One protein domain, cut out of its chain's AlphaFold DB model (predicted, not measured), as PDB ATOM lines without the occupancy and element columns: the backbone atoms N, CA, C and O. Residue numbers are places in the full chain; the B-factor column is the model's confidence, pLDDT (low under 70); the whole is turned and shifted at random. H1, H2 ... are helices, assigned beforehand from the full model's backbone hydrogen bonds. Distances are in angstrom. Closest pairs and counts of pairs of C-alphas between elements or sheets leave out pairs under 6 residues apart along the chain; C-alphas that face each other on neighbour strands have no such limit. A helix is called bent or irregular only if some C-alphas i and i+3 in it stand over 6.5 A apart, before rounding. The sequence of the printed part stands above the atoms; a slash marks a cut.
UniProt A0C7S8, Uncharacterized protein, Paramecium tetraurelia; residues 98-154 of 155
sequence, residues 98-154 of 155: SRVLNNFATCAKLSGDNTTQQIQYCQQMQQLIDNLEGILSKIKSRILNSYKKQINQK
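Overview. This is residues 98 to 154 of the 155 residues of an uncharacterized protein of Paramecium tetraurelia (UniProt A0C7S8). The shape is a lopsided J: a short helix, H1, leads through a loop at one end into a very long helix, H2, which folds back alongside H1 and then runs on far beyond it. The two limbs are only loosely paired, and residues 126 to 154, of which 126 to 152 belong to H2, stick out free and make most of the length. The printed part has 57 residues, with two named helices in the order H1, H2 and no named strand; the class is all helix. The whole is extended, with a radius of gyration of the C-alphas of 19.3 A, and is a rod spanning 64 by 18 by 11 A.

Arrangement. H1, residues 98 to 107, and H2, residues 115 to 152, are near each other, with 9 pairs of C-alphas within 10 A. Their closest C-alphas are 8.0 A apart. Along H1 the y coordinate of the C-alphas goes from -2.998 at Ser 98 to 10.913 at Cys 107; along H2 it goes from 16.515 at Thr 115 to -36.380 at Asn 152. In both helices every O i to N i+4 pair is within hydrogen-bond range.

Along the chain. H1 begins at C-alpha 98, at (1.647, -2.998, 48.668), and measures 14.2 A from first to last C-alpha. H2 begins at C-alpha 115, at (4.697, 16.515, 36.497), and ends at C-alpha 152, at (-6.852, -36.380, 24.163), 55.5 A away. Neither helix is bent.

Size, cuts and confidence. The two C-alphas farthest apart are those of Asp 113 and Lys 154, 64.1 A. The printed part has no cut. The link from H1 to H2, 7 residues, is short, and residues 111 to 116 stand free. The mean pLDDT of the printed part is 79.1; residue 98, residues 101 to 115 and residues 153 to 154 are under 70.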
ATOM      1  N   SER A  98       2.377  -3.843  47.711       67.56
ATOM      2  CA  SER A  98       1.647  -2.998  48.668       67.56
ATOM      3  C   SER A  98       2.398  -1.707  49.027       67.56
ATOM      4  O   SER A  98       1.781  -0.654  49.162       67.56
ATOM      5  N   ARG A  99       3.734  -1.746  49.119       71.56
ATOM      6  CA  ARG A  99       4.554  -0.554  49.370       71.56
ATOM      7  C   ARG A  99       4.564   0.392  48.170       71.56
ATOM      8  O   ARG A  99       4.510   1.601  48.365       71.56
ATOM      9  N   VAL A 100       4.595  -0.146  46.950       70.50
ATOM     10  CA  VAL A 100       4.512   0.645  45.710       70.50
ATOM     11  C   VAL A 100       3.140   1.322  45.593       70.50
ATOM     12  O   VAL A 100       3.071   2.518  45.323       70.50
ATOM     13  N   LEU A 101       2.061   0.593  45.892       69.88
ATOM     14  CA  LEU A 101       0.690   1.115  45.882       69.88
ATOM     15  C   LEU A 101       0.417   2.135  47.003       69.88
ATOM     16  O   LEU A 101      -0.312   3.100  46.800       69.88
ATOM     17  N   ASN A 102       1.021   1.974  48.181       68.38
ATOM     18  CA  ASN A 102       0.895   2.969  49.249       68.38
ATOM     19  C   ASN A 102       1.685   4.245  48.940       68.38
ATOM     20  O   ASN A 102       1.171   5.336  49.170       68.38
ATOM     21  N   ASN A 103       2.892   4.119  48.373       66.44
ATOM     22  CA  ASN A 103       3.674   5.265  47.902       66.44
ATOM     23  C   ASN A 103       2.948   6.038  46.785       66.44
ATOM     24  O   ASN A 103       3.079   7.253  46.682       66.44
ATOM     25  N   PHE A 104       2.152   5.347  45.969       62.97
ATOM     26  CA  PHE A 104       1.286   5.980  44.979       62.97
ATOM     27  C   PHE A 104       0.213   6.859  45.609       62.97
ATOM     28  O   PHE A 104       0.074   8.022  45.236       62.97
ATOM     29  N   ALA A 105      -0.521   6.324  46.585       64.94
ATOM     30  CA  ALA A 105      -1.598   7.055  47.242       64.94
ATOM     31  C   ALA A 105      -1.095   8.306  47.982       64.94
ATOM     32  O   ALA A 105      -1.837   9.279  48.119       64.94
ATOM     33  N   THR A 106       0.153   8.299  48.457       65.44
ATOM     34  CA  THR A 106       0.792   9.474  49.061       65.44
ATOM     35  C   THR A 106       1.320  10.464  48.026       65.44
ATOM     36  O   THR A 106       1.120  11.662  48.211       65.44
ATOM     37  N   CYS A 107       1.929  10.011  46.925       60.50
ATOM     38  CA  CYS A 107       2.439  10.913  45.883       60.50
ATOM     39  C   CYS A 107       1.325  11.555  45.044       60.50
ATOM     40  O   CYS A 107       1.433  12.725  44.692       60.50
ATOM     41  N   ALA A 108       0.224  10.845  44.782       60.88
ATOM     42  CA  ALA A 108      -0.936  11.395  44.075       60.88
ATOM     43  C   ALA A 108      -1.632  12.534  44.853       60.88
ATOM     44  O   ALA A 108      -2.348  13.337  44.261       60.88
ATOM     45  N   LYS A 109      -1.408  12.629  46.173       60.97
ATOM     46  CA  LYS A 109      -1.909  13.726  47.020       60.97
ATOM     47  C   LYS A 109      -1.015  14.970  47.006       60.97
ATOM     48  O   LYS A 109      -1.454  16.019  47.471       60.97
ATOM     49  N   LEU A 110       0.209  14.882  46.483       57.47
ATOM     50  CA  LEU A 110       1.114  16.024  46.336       57.47
ATOM     51  C   LEU A 110       0.808  16.728  45.009       57.47
ATOM     52  O   LEU A 110       1.484  16.545  43.998       57.47
ATOM     53  N   SER A 111      -0.283  17.493  45.016       55.22
ATOM     54  CA  SER A 111      -0.614  18.440  43.954       55.22
ATOM     55  C   SER A 111       0.289  19.668  44.083       55.22
ATOM     56  O   SER A 111       0.294  20.314  45.129       55.22
ATOM     57  N   GLY A 112       1.055  19.954  43.029       55.00
ATOM     58  CA  GLY A 112       1.941  21.114  42.921       55.00
ATOM     59  C   GLY A 112       3.341  20.721  42.449       55.00
ATOM     60  O   GLY A 112       4.156  20.251  43.234       55.00
ATOM     61  N   ASP A 113       3.610  20.912  41.157       60.25
ATOM     62  CA  ASP A 113       4.951  21.028  40.552       60.25
ATOM     63  C   ASP A 113       5.825  19.783  40.325       60.25
ATOM     64  O   ASP A 113       7.011  19.920  40.034       60.25
ATOM     65  N   ASN A 114       5.277  18.562  40.334       68.69
ATOM     66  CA  ASN A 114       6.076  17.368  40.001       68.69
ATOM     67  C   ASN A 114       5.506  16.508  38.861       68.69
ATOM     68  O   ASN A 114       5.407  15.284  38.953       68.69
ATOM     69  N   THR A 115       5.176  17.156  37.741       67.00
ATOM     70  CA  THR A 115       4.697  16.515  36.497       67.00
ATOM     71  C   THR A 115       5.628  15.408  36.002       67.00
ATOM     72  O   THR A 115       5.168  14.358  35.564       67.00
ATOM     73  N   THR A 116       6.944  15.582  36.144       73.44
ATOM     74  CA  THR A 116       7.934  14.568  35.745       73.44
ATOM     75  C   THR A 116       7.837  13.305  36.606       73.44
ATOM     76  O   THR A 116       7.889  12.196  36.077       73.44
ATOM     77  N   GLN A 117       7.632  13.446  37.922       73.31
ATOM     78  CA  GLN A 117       7.424  12.294  38.805       73.31
ATOM     79  C   GLN A 117       6.092  11.596  38.515       73.31
ATOM     80  O   GLN A 117       6.031  10.370  38.540       73.31
ATOM     81  N   GLN A 118       5.045  12.355  38.179       73.25
ATOM     82  CA  GLN A 118       3.758  11.789  37.769       73.25
ATOM     83  C   GLN A 118       3.871  11.004  36.451       73.25
ATOM     84  O   GLN A 118       3.342   9.900  36.358       73.25
ATOM     85  N   ILE A 119       4.617  11.507  35.462       75.12
ATOM     86  CA  ILE A 119       4.860  10.799  34.191       75.12
ATOM     87  C   ILE A 119       5.649   9.506  34.423       75.12
ATOM     88  O   ILE A 119       5.242   8.448  33.943       75.12
ATOM     89  N   GLN A 120       6.743   9.564  35.190       80.94
ATOM     90  CA  GLN A 120       7.521   8.370  35.547       80.94
ATOM     91  C   GLN A 120       6.657   7.340  36.279       80.94
ATOM     92  O   GLN A 120       6.773   6.137  36.049       80.94
ATOM     93  N   TYR A 121       5.753   7.813  37.130       73.31
ATOM     94  CA  TYR A 121       4.823   6.963  37.845       73.31
ATOM     95  C   TYR A 121       3.804   6.289  36.905       73.31
ATOM     96  O   TYR A 121       3.599   5.076  36.985       73.31
ATOM     97  N   CYS A 122       3.213   7.031  35.965       82.00
ATOM     98  CA  CYS A 122       2.318   6.466  34.952       82.00
ATOM     99  C   CYS A 122       3.021   5.402  34.097       82.00
ATOM    100  O   CYS A 122       2.441   4.353  33.823       82.00
ATOM    101  N   GLN A 123       4.288   5.623  33.734       82.62
ATOM    102  CA  GLN A 123       5.090   4.637  33.003       82.62
ATOM    103  C   GLN A 123       5.326   3.361  33.824       82.62
ATOM    104  O   GLN A 123       5.195   2.258  33.296       82.62
ATOM    105  N   GLN A 124       5.617   3.489  35.123       88.81
ATOM    106  CA  GLN A 124       5.752   2.334  36.017       88.81
ATOM    107  C   GLN A 124       4.435   1.556  36.154       88.81
ATOM    108  O   GLN A 124       4.452   0.325  36.183       88.81
ATOM    109  N   MET A 125       3.293   2.251  36.200       82.75
ATOM    110  CA  MET A 125       1.976   1.606  36.225       82.75
ATOM    111  C   MET A 125       1.665   0.874  34.928       82.75
ATOM    112  O   MET A 125       1.193  -0.259  34.985       82.75
ATOM    113  N   GLN A 126       1.983   1.468  33.778       86.38
ATOM    114  CA  GLN A 126       1.813   0.798  32.492       86.38
ATOM    115  C   GLN A 126       2.611  -0.511  32.446       86.38
ATOM    116  O   GLN A 126       2.049  -1.567  32.176       86.38
ATOM    117  N   GLN A 127       3.889  -0.474  32.838       88.81
ATOM    118  CA  GLN A 127       4.727  -1.676  32.889       88.81
ATOM    119  C   GLN A 127       4.184  -2.738  33.853       88.81
ATOM    120  O   GLN A 127       4.288  -3.937  33.591       88.81
ATOM    121  N   LEU A 128       3.623  -2.329  34.993       93.62
ATOM    122  CA  LEU A 128       3.002  -3.264  35.929       93.62
ATOM    123  C   LEU A 128       1.766  -3.932  35.312       93.62
ATOM    124  O   LEU A 128       1.610  -5.145  35.455       93.62
ATOM    125  N   ILE A 129       0.922  -3.162  34.623       91.88
ATOM    126  CA  ILE A 129      -0.269  -3.670  33.930       91.88
ATOM    127  C   ILE A 129       0.142  -4.678  32.855       91.88
ATOM    128  O   ILE A 129      -0.318  -5.819  32.900       91.88
ATOM    129  N   ASP A 130       1.087  -4.320  31.983       90.19
ATOM    130  CA  ASP A 130       1.561  -5.190  30.900       90.19
ATOM    131  C   ASP A 130       2.121  -6.521  31.446       90.19
ATOM    132  O   ASP A 130       1.855  -7.610  30.925       90.19
ATOM    133  N   ASN A 131       2.858  -6.461  32.560       94.00
ATOM    134  CA  ASN A 131       3.388  -7.651  33.223       94.00
ATOM    135  C   ASN A 131       2.278  -8.553  33.781       94.00
ATOM    136  O   ASN A 131       2.356  -9.783  33.657       94.00
ATOM    137  N   LEU A 132       1.247  -7.968  34.396       93.88
ATOM    138  CA  LEU A 132       0.104  -8.717  34.918       93.88
ATOM    139  C   LEU A 132      -0.700  -9.362  33.786       93.88
ATOM    140  O   LEU A 132      -1.046 -10.542  33.888       93.88
ATOM    141  N   GLU A 133      -0.928  -8.649  32.686       93.75
ATOM    142  CA  GLU A 133      -1.570  -9.199  31.491       93.75
ATOM    143  C   GLU A 133      -0.766 -10.363  30.898       93.75
ATOM    144  O   GLU A 133      -1.324 -11.421  30.583       93.75
ATOM    145  N   GLY A 134       0.562 -10.232  30.838       93.88
ATOM    146  CA  GLY A 134       1.454 -11.308  30.408       93.88
ATOM    147  C   GLY A 134       1.362 -12.555  31.296       93.88
ATOM    148  O   GLY A 134       1.321 -13.686  30.794       93.88
ATOM    149  N   ILE A 135       1.289 -12.379  32.619       94.69
ATOM    150  CA  ILE A 135       1.098 -13.486  33.571       94.69
ATOM    151  C   ILE A 135      -0.270 -14.146  33.364       94.69
ATOM    152  O   ILE A 135      -0.345 -15.375  33.266       94.69
ATOM    153  N   LEU A 136      -1.338 -13.354  33.244       94.44
ATOM    154  CA  LEU A 136      -2.693 -13.859  33.002       94.44
ATOM    155  C   LEU A 136      -2.773 -14.652  31.693       94.44
ATOM    156  O   LEU A 136      -3.343 -15.746  31.668       94.44
ATOM    157  N   SER A 137      -2.130 -14.164  30.634       94.56
ATOM    158  CA  SER A 137      -2.042 -14.858  29.347       94.56
ATOM    159  C   SER A 137      -1.334 -16.216  29.470       94.56
ATOM    160  O   SER A 137      -1.836 -17.240  28.993       94.56
ATOM    161  N   LYS A 138      -0.216 -16.280  30.207       94.81
ATOM    162  CA  LYS A 138       0.499 -17.543  30.475       94.81
ATOM    163  C   LYS A 138      -0.354 -18.535  31.267       94.81
ATOM    164  O   LYS A 138      -0.346 -19.730  30.955       94.81
ATOM    165  N   ILE A 139      -1.094 -18.061  32.270       95.56
ATOM    166  CA  ILE A 139      -2.007 -18.895  33.063       95.56
ATOM    167  C   ILE A 139      -3.123 -19.444  32.169       95.56
ATOM    168  O   ILE A 139      -3.353 -20.656  32.162       95.56
ATOM    169  N   LYS A 140      -3.750 -18.588  31.355       95.25
ATOM    170  CA  LYS A 140      -4.788 -18.986  30.394       95.25
ATOM    171  C   LYS A 140      -4.291 -20.082  29.450       95.25
ATOM    172  O   LYS A 140      -4.949 -21.115  29.312       95.25
ATOM    173  N   SER A 141      -3.107 -19.914  28.861       93.44
ATOM    174  CA  SER A 141      -2.507 -20.921  27.978       93.44
ATOM    175  C   SER A 141      -2.189 -22.232  28.700       93.44
ATOM    176  O   SER A 141      -2.429 -23.306  28.148       93.44
ATOM    177  N   ARG A 142      -1.702 -22.182  29.948       94.81
ATOM    178  CA  ARG A 142      -1.475 -23.395  30.754       94.81
ATOM    179  C   ARG A 142      -2.765 -24.169  31.003       94.81
ATOM    180  O   ARG A 142      -2.768 -25.387  30.838       94.81
ATOM    181  N   ILE A 143      -3.841 -23.476  31.372       93.50
ATOM    182  CA  ILE A 143      -5.145 -24.100  31.627       93.50
ATOM    183  C   ILE A 143      -5.680 -24.742  30.345       93.50
ATOM    184  O   ILE A 143      -6.014 -25.925  30.355       93.50
ATOM    185  N   LEU A 144      -5.682 -24.006  29.227       93.19
ATOM    186  CA  LEU A 144      -6.138 -24.523  27.932       93.19
ATOM    187  C   LEU A 144      -5.341 -25.752  27.482       93.19
ATOM    188  O   LEU A 144      -5.924 -26.739  27.035       93.19
ATOM    189  N   ASN A 145      -4.016 -25.722  27.632       92.56
ATOM    190  CA  ASN A 145      -3.163 -26.855  27.275       92.56
ATOM    191  C   ASN A 145      -3.396 -28.066  28.184       92.56
ATOM    192  O   ASN A 145      -3.387 -29.197  27.698       92.56
ATOM    193  N   SER A 146      -3.630 -27.847  29.481       91.69
ATOM    194  CA  SER A 146      -3.998 -28.919  30.414       91.69
ATOM    195  C   SER A 146      -5.320 -29.572  30.007       91.69
ATOM    196  O   SER A 146      -5.403 -30.795  29.907       91.69
ATOM    197  N   TYR A 147      -6.324 -28.761  29.664       91.25
ATOM    198  CA  TYR A 147      -7.636 -29.248  29.235       91.25
ATOM    199  C   TYR A 147      -7.562 -30.059  27.934       91.25
ATOM    200  O   TYR A 147      -8.111 -31.156  27.858       91.25
ATOM    201  N   LYS A 148      -6.820 -29.577  26.926       87.44
ATOM    202  CA  LYS A 148      -6.602 -30.312  25.666       87.44
ATOM    203  C   LYS A 148      -5.930 -31.667  25.892       87.44
ATOM    204  O   LYS A 148      -6.325 -32.653  25.276       87.44
ATOM    205  N   LYS A 149      -4.940 -31.734  26.790       83.69
ATOM    206  CA  LYS A 149      -4.282 -33.001  27.145       83.69
ATOM    207  C   LYS A 149      -5.252 -33.986  27.796       83.69
ATOM    208  O   LYS A 149      -5.216 -35.159  27.445       83.69
ATOM    209  N   GLN A 150      -6.128 -33.520  28.687       82.12
ATOM    210  CA  GLN A 150      -7.135 -34.379  29.323       82.12
ATOM    211  C   GLN A 150      -8.174 -34.909  28.326       82.12
ATOM    212  O   GLN A 150      -8.575 -36.063  28.428       82.12
ATOM    213  N   ILE A 151      -8.582 -34.097  27.344       77.69
ATOM    214  CA  ILE A 151      -9.496 -34.536  26.277       77.69
ATOM    215  C   ILE A 151      -8.835 -35.619  25.413       77.69
ATOM    216  O   ILE A 151      -9.435 -36.664  25.184       77.69
ATOM    217  N   ASN A 152      -7.580 -35.420  25.002       70.44
ATOM    218  CA  ASN A 152      -6.852 -36.380  24.163       70.44
ATOM    219  C   ASN A 152      -6.479 -37.692  24.879       70.44
ATOM    220  O   ASN A 152      -6.105 -38.640  24.209       70.44
ATOM    221  N   GLN A 153      -6.537 -37.746  26.213       67.81
ATOM    222  CA  GLN A 153      -6.330 -38.978  26.987       67.81
ATOM    223  C   GLN A 153      -7.621 -39.781  27.208       67.81
ATOM    224  O   GLN A 153      -7.557 -40.905  27.699       67.81
ATOM    225  N   LYS A 154      -8.788 -39.194  26.913       56.88
ATOM    226  CA  LYS A 154     -10.103 -39.830  27.080       56.88
ATOM    227  C   LYS A 154     -10.654 -40.466  25.796       56.88
ATOM    228  O   LYS A 154     -11.649 -41.176  25.893       56.88
TER     229      LYS A 154